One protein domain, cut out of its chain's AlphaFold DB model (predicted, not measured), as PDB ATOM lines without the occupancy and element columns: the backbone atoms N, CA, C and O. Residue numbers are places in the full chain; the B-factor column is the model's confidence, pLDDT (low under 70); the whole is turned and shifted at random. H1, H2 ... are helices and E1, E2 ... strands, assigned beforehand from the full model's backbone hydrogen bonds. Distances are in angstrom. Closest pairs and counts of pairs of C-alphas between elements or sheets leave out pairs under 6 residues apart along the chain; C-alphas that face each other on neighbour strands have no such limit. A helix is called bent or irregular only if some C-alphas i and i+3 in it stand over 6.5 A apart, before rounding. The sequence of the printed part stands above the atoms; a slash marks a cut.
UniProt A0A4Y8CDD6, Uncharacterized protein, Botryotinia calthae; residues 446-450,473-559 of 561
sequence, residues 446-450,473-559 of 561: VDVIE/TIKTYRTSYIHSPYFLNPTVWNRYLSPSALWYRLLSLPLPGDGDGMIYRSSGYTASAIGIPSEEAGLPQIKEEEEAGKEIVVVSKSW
ATOM      1  N   VAL A 446     161.698 137.560 632.005       91.19
ATOM      2  CA  VAL A 446     161.446 136.509 632.995       91.19
ATOM      3  C   VAL A 446     162.637 136.465 633.936       91.19
ATOM      4  O   VAL A 446     163.776 136.412 633.476       91.19
ATOM      5  N   ASP A 447     162.371 136.448 635.237       89.44
ATOM      6  CA  ASP A 447     163.410 136.275 636.244       89.44
ATOM      7  C   ASP A 447     163.612 134.804 636.568       89.44
ATOM      8  O   ASP A 447     162.653 134.036 636.688       89.44
ATOM      9  N   VAL A 448     164.871 134.428 636.736       85.62
ATOM     10  CA  VAL A 448     165.288 133.115 637.208       85.62
ATOM     11  C   VAL A 448     166.183 133.336 638.418       85.62
ATOM     12  O   VAL A 448     167.150 134.097 638.365       85.62
ATOM     13  N   ILE A 449     165.835 132.675 639.518       81.62
ATOM     14  CA  ILE A 449     166.654 132.654 640.726       81.62
ATOM     15  C   ILE A 449     167.719 131.586 640.511       81.62
ATOM     16  O   ILE A 449     167.397 130.400 640.419       81.62
ATOM     17  N   GLU A 450     168.976 132.005 640.398       69.69
ATOM     18  CA  GLU A 450     170.100 131.078 640.352       69.69
ATOM     19  C   GLU A 450     170.665 130.912 641.769       69.69
ATOM     20  O   GLU A 450     171.031 131.914 642.395       69.69
ATOM     21  N   THR A 473     171.269 135.256 643.455       69.31
ATOM     22  CA  THR A 473     171.375 136.264 642.398       69.31
ATOM     23  C   THR A 473     170.198 136.086 641.446       69.31
ATOM     24  O   THR A 473     170.029 135.030 640.834       69.31
ATOM     25  N   ILE A 474     169.360 137.117 641.328       80.56
ATOM     26  CA  ILE A 474     168.258 137.129 640.364       80.56
ATOM     27  C   ILE A 474     168.838 137.506 639.003       80.56
ATOM     28  O   ILE A 474     169.371 138.602 638.839       80.56
ATOM     29  N   LYS A 475     168.725 136.607 638.022       86.62
ATOM     30  CA  LYS A 475     169.044 136.917 636.626       86.62
ATOM     31  C   LYS A 475     167.776 137.072 635.814       86.62
ATOM     32  O   LYS A 475     166.884 136.224 635.861       86.62
ATOM     33  N   THR A 476     167.729 138.128 635.017       90.88
ATOM     34  CA  THR A 476     166.601 138.415 634.140       90.88
ATOM     35  C   THR A 476     166.941 138.037 632.707       90.88
ATOM     36  O   THR A 476     168.024 138.308 632.190       90.88
ATOM     37  N   TYR A 477     165.990 137.386 632.050       92.19
ATOM     38  CA  TYR A 477     166.107 136.894 630.688       92.19
ATOM     39  C   TYR A 477     165.047 137.541 629.819       92.19
ATOM     40  O   TYR A 477     163.883 137.644 630.205       92.19
ATOM     41  N   ARG A 478     165.427 137.917 628.602       92.62
ATOM     42  CA  ARG A 478     164.471 138.346 627.583       92.62
ATOM     43  C   ARG A 478     163.673 137.135 627.088       92.62
ATOM     44  O   ARG A 478     164.154 136.008 627.154       92.62
ATOM     45  N   THR A 479     162.466 137.346 626.568       90.94
ATOM     46  CA  THR A 479     161.618 136.267 626.010       90.94
ATOM     47  C   THR A 479     161.554 136.255 624.482       90.94
ATOM     48  O   THR A 479     161.163 135.256 623.885       90.94
ATOM     49  N   SER A 480     161.909 137.363 623.827       88.25
ATOM     50  CA  SER A 480     161.847 137.535 622.370       88.25
ATOM     51  C   SER A 480     162.908 138.530 621.894       88.25
ATOM     52  O   SER A 480     163.505 139.217 622.711       88.25
ATOM     53  N   TYR A 481     163.184 138.606 620.590       89.44
ATOM     54  CA  TYR A 481     164.201 139.503 620.030       89.44
ATOM     55  C   TYR A 481     163.854 139.953 618.606       89.44
ATOM     56  O   TYR A 481     162.974 139.377 617.970       89.44
ATOM     57  N   ILE A 482     164.528 141.012 618.132       85.12
ATOM     58  CA  ILE A 482     164.325 141.590 616.790       85.12
ATOM     59  C   ILE A 482     165.440 141.162 615.840       85.12
ATOM     60  O   ILE A 482     165.158 140.517 614.847       85.12
ATOM     61  N   HIS A 483     166.700 141.490 616.117       87.31
ATOM     62  CA  HIS A 483     167.801 141.135 615.215       87.31
ATOM     63  C   HIS A 483     168.650 140.010 615.799       87.31
ATOM     64  O   HIS A 483     168.656 138.903 615.272       87.31
ATOM     65  N   SER A 484     169.323 140.279 616.918       90.19
ATOM     66  CA  SER A 484     170.188 139.311 617.591       90.19
ATOM     67  C   SER A 484     169.626 138.896 618.957       90.19
ATOM     68  O   SER A 484     169.004 139.726 619.637       90.19
ATOM     69  N   PRO A 485     169.854 137.642 619.389       92.31
ATOM     70  CA  PRO A 485     169.232 137.034 620.567       92.31
ATOM     71  C   PRO A 485     169.923 137.434 621.882       92.31
ATOM     72  O   PRO A 485     170.247 136.584 622.709       92.31
ATOM     73  N   TYR A 486     170.161 138.734 622.083       91.56
ATOM     74  CA  TYR A 486     170.779 139.234 623.309       91.56
ATOM     75  C   TYR A 486     169.919 138.940 624.543       91.56
ATOM     76  O   TYR A 486     168.709 139.189 624.520       91.56
ATOM     77  N   PHE A 487     170.559 138.452 625.611       91.94
ATOM     78  CA  PHE A 487     169.940 138.133 626.908       91.94
ATOM     79  C   PHE A 487     168.855 137.048 626.862       91.94
ATOM     80  O   PHE A 487     168.012 136.962 627.758       91.94
ATOM     81  N   LEU A 488     168.843 136.228 625.810       90.94
ATOM     82  CA  LEU A 488     167.826 135.209 625.585       90.94
ATOM     83  C   LEU A 488     168.408 133.808 625.785       90.94
ATOM     84  O   LEU A 488     169.365 133.416 625.117       90.94
ATOM     85  N   ASN A 489     167.783 133.030 626.668       90.12
ATOM     86  CA  ASN A 489     168.187 131.651 626.929       90.12
ATOM     87  C   ASN A 489     167.857 130.744 625.714       90.12
ATOM     88  O   ASN A 489     166.708 130.779 625.237       90.12
ATOM     89  N   PRO A 490     168.804 129.918 625.215       90.69
ATOM     90  CA  PRO A 490     168.602 128.962 624.124       90.69
ATOM     91  C   PRO A 490     167.767 127.734 624.515       90.69
ATOM     92  O   PRO A 490     168.183 126.589 624.345       90.69
ATOM     93  N   THR A 491     166.547 127.953 625.001       90.75
ATOM     94  CA  THR A 491     165.587 126.871 625.252       90.75
ATOM     95  C   THR A 491     165.186 126.174 623.949       90.75
ATOM     96  O   THR A 491     165.283 126.752 622.862       90.75
ATOM     97  N   VAL A 492     164.652 124.950 624.042       93.12
ATOM     98  CA  VAL A 492     164.136 124.215 622.870       93.12
ATOM     99  C   VAL A 492     163.106 125.051 622.100       93.12
ATOM    100  O   VAL A 492     163.122 125.103 620.869       93.12
ATOM    101  N   TRP A 493     162.253 125.779 622.824       91.25
ATOM    102  CA  TRP A 493     161.278 126.688 622.231       91.25
ATOM    103  C   TRP A 493     161.934 127.870 621.504       91.25
ATOM    104  O   TRP A 493     161.651 128.108 620.326       91.25
ATOM    105  N   ASN A 494     162.841 128.583 622.175       90.94
ATOM    106  CA  ASN A 494     163.464 129.799 621.645       90.94
ATOM    107  C   ASN A 494     164.418 129.515 620.482       90.94
ATOM    108  O   ASN A 494     164.535 130.339 619.577       90.94
ATOM    109  N   ARG A 495     165.088 128.356 620.491       92.44
ATOM    110  CA  ARG A 495     166.048 127.975 619.453       92.44
ATOM    111  C   ARG A 495     165.412 127.214 618.293       92.44
ATOM    112  O   ARG A 495     165.819 127.425 617.153       92.44
ATOM    113  N   TYR A 496     164.433 126.337 618.534       92.19
ATOM    114  CA  TYR A 496     163.979 125.384 617.509       92.19
ATOM    115  C   TYR A 496     162.513 125.513 617.103       92.19
ATOM    116  O   TYR A 496     162.246 125.516 615.902       92.19
ATOM    117  N   LEU A 497     161.593 125.597 618.070       93.94
ATOM    118  CA  LEU A 497     160.163 125.357 617.820       93.94
ATOM    119  C   LEU A 497     159.330 126.621 617.582       93.94
ATOM    120  O   LEU A 497     158.273 126.541 616.958       93.94
ATOM    121  N   SER A 498     159.764 127.780 618.080       91.75
ATOM    122  CA  SER A 498     158.972 129.005 617.945       91.75
ATOM    123  C   SER A 498     158.836 129.449 616.475       91.75
ATOM    124  O   SER A 498     159.772 129.279 615.686       91.75
ATOM    125  N   PRO A 499     157.706 130.077 616.083       92.56
ATOM    126  CA  PRO A 499     157.525 130.585 614.721       92.56
ATOM    127  C   PRO A 499     158.631 131.554 614.284       92.56
ATOM    128  O   PRO A 499     159.081 131.507 613.142       92.56
ATOM    129  N   SER A 500     159.111 132.399 615.204       89.94
ATOM    130  CA  SER A 500     160.255 133.279 614.964       89.94
ATOM    131  C   SER A 500     161.539 132.487 614.733       89.94
ATOM    132  O   SER A 500     162.246 132.788 613.784       89.94
ATOM    133  N   ALA A 501     161.830 131.443 615.515       92.06
ATOM    134  CA  ALA A 501     163.021 130.620 615.292       92.06
ATOM    135  C   ALA A 501     163.013 129.930 613.918       92.06
ATOM    136  O   ALA A 501     164.033 129.915 613.229       92.06
ATOM    137  N   LEU A 502     161.863 129.402 613.486       94.25
ATOM    138  CA  LEU A 502     161.708 128.820 612.148       94.25
ATOM    139  C   LEU A 502     161.935 129.866 611.048       94.25
ATOM    140  O   LEU A 502     162.659 129.604 610.087       94.25
ATOM    141  N   TRP A 503     161.361 131.061 611.209       93.56
ATOM    142  CA  TRP A 503     161.521 132.165 610.262       93.56
ATOM    143  C   TRP A 503     162.967 132.674 610.190       93.56
ATOM    144  O   TRP A 503     163.503 132.881 609.104       93.56
ATOM    145  N   TYR A 504     163.631 132.828 611.334       93.12
ATOM    146  CA  TYR A 504     165.002 133.336 611.406       93.12
ATOM    147  C   TYR A 504     165.980 132.318 610.829       93.12
ATOM    148  O   TYR A 504     166.878 132.699 610.086       93.12
ATOM    149  N   ARG A 505     165.737 131.020 611.056       93.38
ATOM    150  CA  ARG A 505     166.480 129.938 610.401       93.38
ATOM    151  C   ARG A 505     166.348 129.995 608.882       93.38
ATOM    152  O   ARG A 505     167.356 129.908 608.191       93.38
ATOM    153  N   LEU A 506     165.127 130.173 608.367       94.31
ATOM    154  CA  LEU A 506     164.882 130.294 606.926       94.31
ATOM    155  C   LEU A 506     165.670 131.462 606.308       94.31
ATOM    156  O   LEU A 506     166.153 131.352 605.186       94.31
ATOM    157  N   LEU A 507     165.821 132.559 607.051       91.25
ATOM    158  CA  LEU A 507     166.559 133.748 606.624       91.25
ATOM    159  C   LEU A 507     168.051 133.730 606.992       91.25
ATOM    160  O   LEU A 507     168.740 134.709 606.720       91.25
ATOM    161  N   SER A 508     168.557 132.646 607.594       91.19
ATOM    162  CA  SER A 508     169.939 132.552 608.096       91.19
ATOM    163  C   SER A 508     170.323 133.697 609.048       91.19
ATOM    164  O   SER A 508     171.446 134.199 609.027       91.19
ATOM    165  N   LEU A 509     169.371 134.124 609.881       90.38
ATOM    166  CA  LEU A 509     169.581 135.106 610.942       90.38
ATOM    167  C   LEU A 509     170.034 134.424 612.247       90.38
ATOM    168  O   LEU A 509     169.727 133.247 612.448       90.38
ATOM    169  N   PRO A 510     170.718 135.153 613.154       91.06
ATOM    170  CA  PRO A 510     171.199 134.592 614.414       91.06
ATOM    171  C   PRO A 510     170.072 134.033 615.287       91.06
ATOM    172  O   PRO A 510     169.068 134.710 615.519       91.06
ATOM    173  N   LEU A 511     170.268 132.827 615.823       92.31
ATOM    174  CA  LEU A 511     169.358 132.164 616.752       92.31
ATOM    175  C   LEU A 511     169.952 132.094 618.168       92.31
ATOM    176  O   LEU A 511     171.172 132.134 618.348       92.31
ATOM    177  N   PRO A 512     169.110 131.968 619.211       91.06
ATOM    178  CA  PRO A 512     169.584 131.782 620.577       91.06
ATOM    179  C   PRO A 512     170.534 130.588 620.678       91.06
ATOM    180  O   PRO A 512     170.195 129.482 620.259       91.06
ATOM    181  N   GLY A 513     171.706 130.806 621.277       85.88
ATOM    182  CA  GLY A 513     172.741 129.780 621.430       85.88
ATOM    183  C   GLY A 513     173.691 129.653 620.237       85.88
ATOM    184  O   GLY A 513     174.514 128.738 620.232       85.88
ATOM    185  N   ASP A 514     173.588 130.534 619.242       85.25
ATOM    186  CA  ASP A 514     174.631 130.727 618.234       85.25
ATOM    187  C   ASP A 514     175.746 131.623 618.803       85.25
ATOM    188  O   ASP A 514     175.461 132.588 619.510       85.25
ATOM    189  N   GLY A 515     177.013 131.317 618.498       70.44
ATOM    190  CA  GLY A 515     178.182 132.080 618.957       70.44
ATOM    191  C   GLY A 515     178.448 131.958 620.461       70.44
ATOM    192  O   GLY A 515     178.036 132.831 621.216       70.44
ATOM    193  N   ASP A 516     179.110 130.876 620.887       62.03
ATOM    194  CA  ASP A 516     179.625 130.539 622.236       62.03
ATOM    195  C   ASP A 516     178.757 130.887 623.472       62.03
ATOM    196  O   ASP A 516     179.228 130.823 624.604       62.03
ATOM    197  N   GLY A 517     177.491 131.285 623.305       62.06
ATOM    198  CA  GLY A 517     176.623 131.841 624.356       62.06
ATOM    199  C   GLY A 517     177.059 133.222 624.880       62.06
ATOM    200  O   GLY A 517     176.215 134.068 625.186       62.06
ATOM    201  N   MET A 518     178.365 133.490 624.921       65.56
ATOM    202  CA  MET A 518     178.961 134.729 625.425       65.56
ATOM    203  C   MET A 518     178.719 135.924 624.503       65.56
ATOM    204  O   MET A 518     178.461 137.027 624.986       65.56
ATOM    205  N   ILE A 519     178.717 135.715 623.180       77.88
ATOM    206  CA  ILE A 519     178.554 136.802 622.197       77.88
ATOM    207  C   ILE A 519     177.213 137.517 622.389       77.88
ATOM    208  O   ILE A 519     177.152 138.748 622.361       77.88
ATOM    209  N   TYR A 520     176.147 136.751 622.629       84.81
ATOM    210  CA  TYR A 520     174.801 137.280 622.848       84.81
ATOM    211  C   TYR A 520     174.381 137.297 624.322       84.81
ATOM    212  O   TYR A 520     173.221 137.573 624.619       84.81
ATOM    213  N   ARG A 521     175.301 137.051 625.263       86.94
ATOM    214  CA  ARG A 521     175.017 137.079 626.709       86.94
ATOM    215  C   ARG A 521     173.786 136.230 627.063       86.94
ATOM    216  O   ARG A 521     172.860 136.696 627.725       86.94
ATOM    217  N   SER A 522     173.729 134.990 626.575       85.56
ATOM    218  CA  SER A 522     172.550 134.121 626.737       85.56
ATOM    219  C   SER A 522     172.265 133.710 628.187       85.56
ATOM    220  O   SER A 522     171.214 133.136 628.459       85.56
ATOM    221  N   SER A 523     173.181 134.016 629.107       83.56
ATOM    222  CA  SER A 523     173.058 133.850 630.559       83.56
ATOM    223  C   SER A 523     172.174 134.903 631.242       83.56
ATOM    224  O   SER A 523     172.157 134.959 632.465       83.56
ATOM    225  N   GLY A 524     171.491 135.766 630.483       86.75
ATOM    226  CA  GLY A 524     170.658 136.838 631.033       86.75
ATOM    227  C   GLY A 524     171.467 138.066 631.463       86.75
ATOM    228  O   GLY A 524     172.637 138.216 631.104       86.75
ATOM    229  N   TYR A 525     170.821 138.967 632.199       88.56
ATOM    230  CA  TYR A 525     171.406 140.204 632.718       88.56
ATOM    231  C   TYR A 525     170.960 140.485 634.158       88.56
ATOM    232  O   TYR A 525     169.960 139.945 634.630       88.56
ATOM    233  N   THR A 526     171.695 141.375 634.824       85.81
ATOM    234  CA  THR A 526     171.249 142.120 636.010       85.81
ATOM    235  C   THR A 526     171.090 143.592 635.628       85.81
ATOM    236  O   THR A 526     171.760 144.054 634.698       85.81
ATOM    237  N   ALA A 527     170.193 144.330 636.289       81.12
ATOM    238  CA  ALA A 527     169.909 145.722 635.925       81.12
ATOM    239  C   ALA A 527     171.178 146.600 635.975       81.12
ATOM    240  O   ALA A 527     171.449 147.346 635.034       81.12
ATOM    241  N   SER A 528     172.016 146.414 636.998       77.50
ATOM    242  CA  SER A 528     173.345 147.029 637.148       77.50
ATOM    243  C   SER A 528     174.311 146.751 635.992       77.50
ATOM    244  O   SER A 528     175.102 147.626 635.631       77.50
ATOM    245  N   ALA A 529     174.249 145.561 635.387       77.06
ATOM    246  CA  ALA A 529     175.154 145.146 634.314       77.06
ATOM    247  C   ALA A 529     174.753 145.682 632.926       77.06
ATOM    248  O   ALA A 529     175.496 145.501 631.955       77.06
ATOM    249  N   ILE A 530     173.588 146.326 632.792       82.31
ATOM    250  CA  ILE A 530     173.171 146.936 631.529       82.31
ATOM    251  C   ILE A 530     173.843 148.304 631.359       82.31
ATOM    252  O   ILE A 530     173.661 149.208 632.171       82.31
ATOM    253  N   GLY A 531     174.569 148.497 630.254       68.00
ATOM    254  CA  GLY A 531     175.177 149.784 629.911       68.00
ATOM    255  C   GLY A 531     176.605 149.661 629.383       68.00
ATOM    256  O   GLY A 531     176.995 148.645 628.811       68.00
ATOM    257  N   ILE A 532     177.377 150.741 629.506       56.56
ATOM    258  CA  ILE A 532     178.818 150.729 629.218       56.56
ATOM    259  C   ILE A 532     179.506 149.934 630.347       56.56
ATOM    260  O   ILE A 532     179.168 150.173 631.507       56.56
ATOM    261  N   PRO A 533     180.408 148.980 630.044       43.41
ATOM    262  CA  PRO A 533     181.162 148.262 631.071       43.41
ATOM    263  C   PRO A 533     181.926 149.235 631.978       43.41
ATOM    264  O   PRO A 533     182.501 150.210 631.496       43.41
ATOM    265  N   SER A 534     181.977 148.941 633.275       38.72
ATOM    266  CA  SER A 534     182.696 149.723 634.296       38.72
ATOM    267  C   SER A 534     184.203 149.873 634.041       38.72
ATOM    268  O   SER A 534     184.840 150.704 634.670       38.72
ATOM    269  N   GLU A 535     184.789 149.103 633.123       33.75
ATOM    270  CA  GLU A 535     186.193 149.256 632.712       33.75
ATOM    271  C   GLU A 535     186.394 150.354 631.649       33.75
ATOM    272  O   GLU A 535     187.464 150.954 631.580       33.75
ATOM    273  N   GLU A 536     185.371 150.664 630.843       34.91
ATOM    274  CA  GLU A 536     185.391 151.767 629.861       34.91
ATOM    275  C   GLU A 536     184.873 153.087 630.459       34.91
ATOM    276  O   GLU A 536     185.161 154.175 629.953       34.91
ATOM    277  N   ALA A 537     184.110 152.999 631.548       38.28
ATOM    278  CA  ALA A 537     183.665 154.124 632.346       38.28
ATOM    279  C   ALA A 537     184.619 154.312 633.529       38.28
ATOM    280  O   ALA A 537     184.589 153.530 634.468       38.28
ATOM    281  N   GLY A 538     185.480 155.328 633.503       34.50
ATOM    282  CA  GLY A 538     186.429 155.565 634.594       34.50
ATOM    283  C   GLY A 538     185.809 155.545 636.008       34.50
ATOM    284  O   GLY A 538     184.613 155.772 636.206       34.50
ATOM    285  N   LEU A 539     186.684 155.361 637.002       32.88
ATOM    286  CA  LEU A 539     186.435 155.329 638.455       32.88
ATOM    287  C   LEU A 539     185.427 156.351 639.058       32.88
ATOM    288  O   LEU A 539     184.884 156.036 640.118       32.88
ATOM    289  N   PRO A 540     185.122 157.532 638.470       37.25
ATOM    290  CA  PRO A 540     184.105 158.441 639.017       37.25
ATOM    291  C   PRO A 540     182.652 157.928 638.986       37.25
ATOM    292  O   PRO A 540     181.871 158.338 639.840       37.25
ATOM    293  N   GLN A 541     182.265 157.037 638.058       40.12
ATOM    294  CA  GLN A 541     180.852 156.619 637.923       40.12
ATOM    295  C   GLN A 541     180.339 155.772 639.100       40.12
ATOM    296  O   GLN A 541     179.176 155.895 639.469       40.12
ATOM    297  N   ILE A 542     181.196 154.960 639.726       37.56
ATOM    298  CA  ILE A 542     180.787 154.023 640.790       37.56
ATOM    299  C   ILE A 542     180.423 154.763 642.092       37.56
ATOM    300  O   ILE A 542     179.469 154.389 642.767       37.56
ATOM    301  N   LYS A 543     181.130 155.853 642.431       37.78
ATOM    302  CA  LYS A 543     180.790 156.683 643.604       37.78
ATOM    303  C   LYS A 543     179.503 157.487 643.395       37.78
ATOM    304  O   LYS A 543     178.729 157.638 644.332       37.78
ATOM    305  N   GLU A 544     179.259 157.960 642.169       47.53
ATOM    306  CA  GLU A 544     178.016 158.663 641.822       47.53
ATOM    307  C   GLU A 544     176.799 157.716 641.817       47.53
ATOM    308  O   GLU A 544     175.710 158.131 642.205       47.53
ATOM    309  N   GLU A 545     176.974 156.439 641.447       40.53
ATOM    310  CA  GLU A 545     175.924 155.409 641.543       40.53
ATOM    311  C   GLU A 545     175.492 155.151 643.010       40.53
ATOM    312  O   GLU A 545     174.295 155.060 643.285       40.53
ATOM    313  N   GLU A 546     176.427 155.101 643.970       38.81
ATOM    314  CA  GLU A 546     176.112 154.876 645.396       38.81
ATOM    315  C   GLU A 546     175.439 156.074 646.093       38.81
ATOM    316  O   GLU A 546     174.578 155.879 646.959       38.81
ATOM    317  N   GLU A 547     175.807 157.310 645.743       45.47
ATOM    318  CA  GLU A 547     175.165 158.521 646.282       45.47
ATOM    319  C   GLU A 547     173.773 158.741 645.674       45.47
ATOM    320  O   GLU A 547     172.815 158.966 646.418       45.47
ATOM    321  N   ALA A 548     173.622 158.552 644.355       42.28
ATOM    322  CA  ALA A 548     172.333 158.676 643.674       42.28
ATOM    323  C   ALA A 548     171.289 157.679 644.208       42.28
ATOM    324  O   ALA A 548     170.115 158.030 644.338       42.28
ATOM    325  N   GLY A 549     171.708 156.460 644.568       35.06
ATOM    326  CA  GLY A 549     170.829 155.449 645.159       35.06
ATOM    327  C   GLY A 549     170.209 155.869 646.500       35.06
ATOM    328  O   GLY A 549     169.065 155.511 646.781       35.06
ATOM    329  N   LYS A 550     170.916 156.661 647.321       42.94
ATOM    330  CA  LYS A 550     170.420 157.107 648.638       42.94
ATOM    331  C   LYS A 550     169.345 158.192 648.524       42.94
ATOM    332  O   LYS A 550     168.382 158.152 649.287       42.94
ATOM    333  N   GLU A 551     169.465 159.109 647.564       47.44
ATOM    334  CA  GLU A 551     168.473 160.171 647.320       47.44
ATOM    335  C   GLU A 551     167.172 159.626 646.707       47.44
ATOM    336  O   GLU A 551     166.081 160.006 647.138       47.44
ATOM    337  N   ILE A 552     167.251 158.651 645.790       45.03
ATOM    338  CA  ILE A 552     166.048 158.035 645.191       45.03
ATOM    339  C   ILE A 552     165.210 157.304 646.253       45.03
ATOM    340  O   ILE A 552     163.980 157.329 646.193       45.03
ATOM    341  N   VAL A 553     165.840 156.687 647.262       41.88
ATOM    342  CA  VAL A 553     165.113 156.050 648.375       41.88
ATOM    343  C   VAL A 553     164.262 157.073 649.136       41.88
ATOM    344  O   VAL A 553     163.152 156.741 649.549       41.88
ATOM    345  N   VAL A 554     164.727 158.319 649.281       46.81
ATOM    346  CA  VAL A 554     163.970 159.393 649.946       46.81
ATOM    347  C   VAL A 554     162.771 159.815 649.099       46.81
ATOM    348  O   VAL A 554     161.658 159.850 649.623       46.81
ATOM    349  N   VAL A 555     162.964 160.025 647.791       45.12
ATOM    350  CA  VAL A 555     161.866 160.342 646.861       45.12
ATOM    351  C   VAL A 555     160.846 159.205 646.843       45.12
ATOM    352  O   VAL A 555     159.663 159.438 647.020       45.12
ATOM    353  N   SER A 556     161.271 157.944 646.737       37.97
ATOM    354  CA  SER A 556     160.334 156.808 646.708       37.97
ATOM    355  C   SER A 556     159.449 156.709 647.964       37.97
ATOM    356  O   SER A 556     158.310 156.254 647.866       37.97
ATOM    357  N   LYS A 557     159.941 157.179 649.121       43.66
ATOM    358  CA  LYS A 557     159.204 157.205 650.393       43.66
ATOM    359  C   LYS A 557     158.287 158.417 650.553       43.66
ATOM    360  O   LYS A 557     157.321 158.315 651.295       43.66
ATOM    361  N   SER A 558     158.541 159.539 649.874       39.66
ATOM    362  CA  SER A 558     157.664 160.720 649.948       39.66
ATOM    363  C   SER A 558     156.353 160.561 649.168       39.66
ATOM    364  O   SER A 558     155.488 161.423 649.257       39.66
ATOM    365  N   TRP A 559     156.212 159.476 648.400       32.62
ATOM    366  CA  TRP A 559     155.055 159.189 647.547       32.62
ATOM    367  C   TRP A 559     154.111 158.098 648.089       32.62
ATOM    368  O   TRP A 559     153.191 157.678 647.379       32.62
TER     369      TRP A 559
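What this domain is: This is residues 446 to 450 and 473 to 559 of the 561 residues of an uncharacterized protein of Botryotinia calthae (UniProt A0A4Y8CDD6). What does the model look like at first sight? It is a loose, stretched shape: a ribbon of two strands, E1 and E2, lies between a head at one end, where the short helices H1 and H2 make a corner among loops, and a long lone helix, H3, at the other end. H3 runs across the length of the whole, and its residues 546 to 558 stick out free. What is it made of? The printed part has 92 residues, with two named strands and then three named helices in the order E1, E2, H1, H2, H3; the sheet E1 - E2 is antiparallel, and the class is mixed, helices and strands, with 44 residues, under half, in named elements. It is loose, with a radius of gyration of the C-alphas of 17.6 A and spans of 51 by 33 by 24 A.

How they stand to each other: How do the strands pair? E1, residues 446 to 450, and E2, residues 473 to 478, are antiparallel neighbours, with 148 degrees between their directions. N 446 and O 477 are 2.8 A apart and N 475 and O 448 are 3.0 A apart, both within hydrogen-bond range. How do the helices stand? H1, residues 492 to 497, and H2, residues 499 to 506, touch only at the corner by their link, and only just, with 3 pairs of C-alphas within 8 A; the closest C-alphas are those of Arg 495 and Ala 501, 5.8 A apart, and the lines are about perpendicular at 79 degrees. H3, residues 540 to 558, touches no helix and is apart from E1, E2, H1 and H2. Are the helix backbones complete? Every O i to N i+4 pair is within hydrogen-bond range in H1 and H2, and 11 of 15 are in H3.

Where its parts are: Where do the strands lie? E1 begins at C-alpha 446, at (161.446, 136.509, 632.995), and is 12.6 A long; E2 is 16.5 A long. Where are the helices? H1 measures 6.5 A and is only just irregular, with C-alphas 494 and 497 6.7 A apart; H2 measures 10.7 A. H3 measures 28.7 A and ends at C-alpha 558, at (157.664, 160.720, 649.948).

The domain as a whole: How far does it reach? The two C-alphas farthest apart, those of Leu 506 and Ser 558, are 53.2 A apart. Where is the cut, and which links are long? Residues 451 to 472 are not printed, and C-alphas 450 and 473 are 5.7 A apart across the cut. The links E2 to H1, 13 residues, and H2 to H3, 33 residues, are long. Where is confidence low? The mean pLDDT of the printed part is 72.5; residues 450, 473, 516 to 518 and 531 to 559 are under 70.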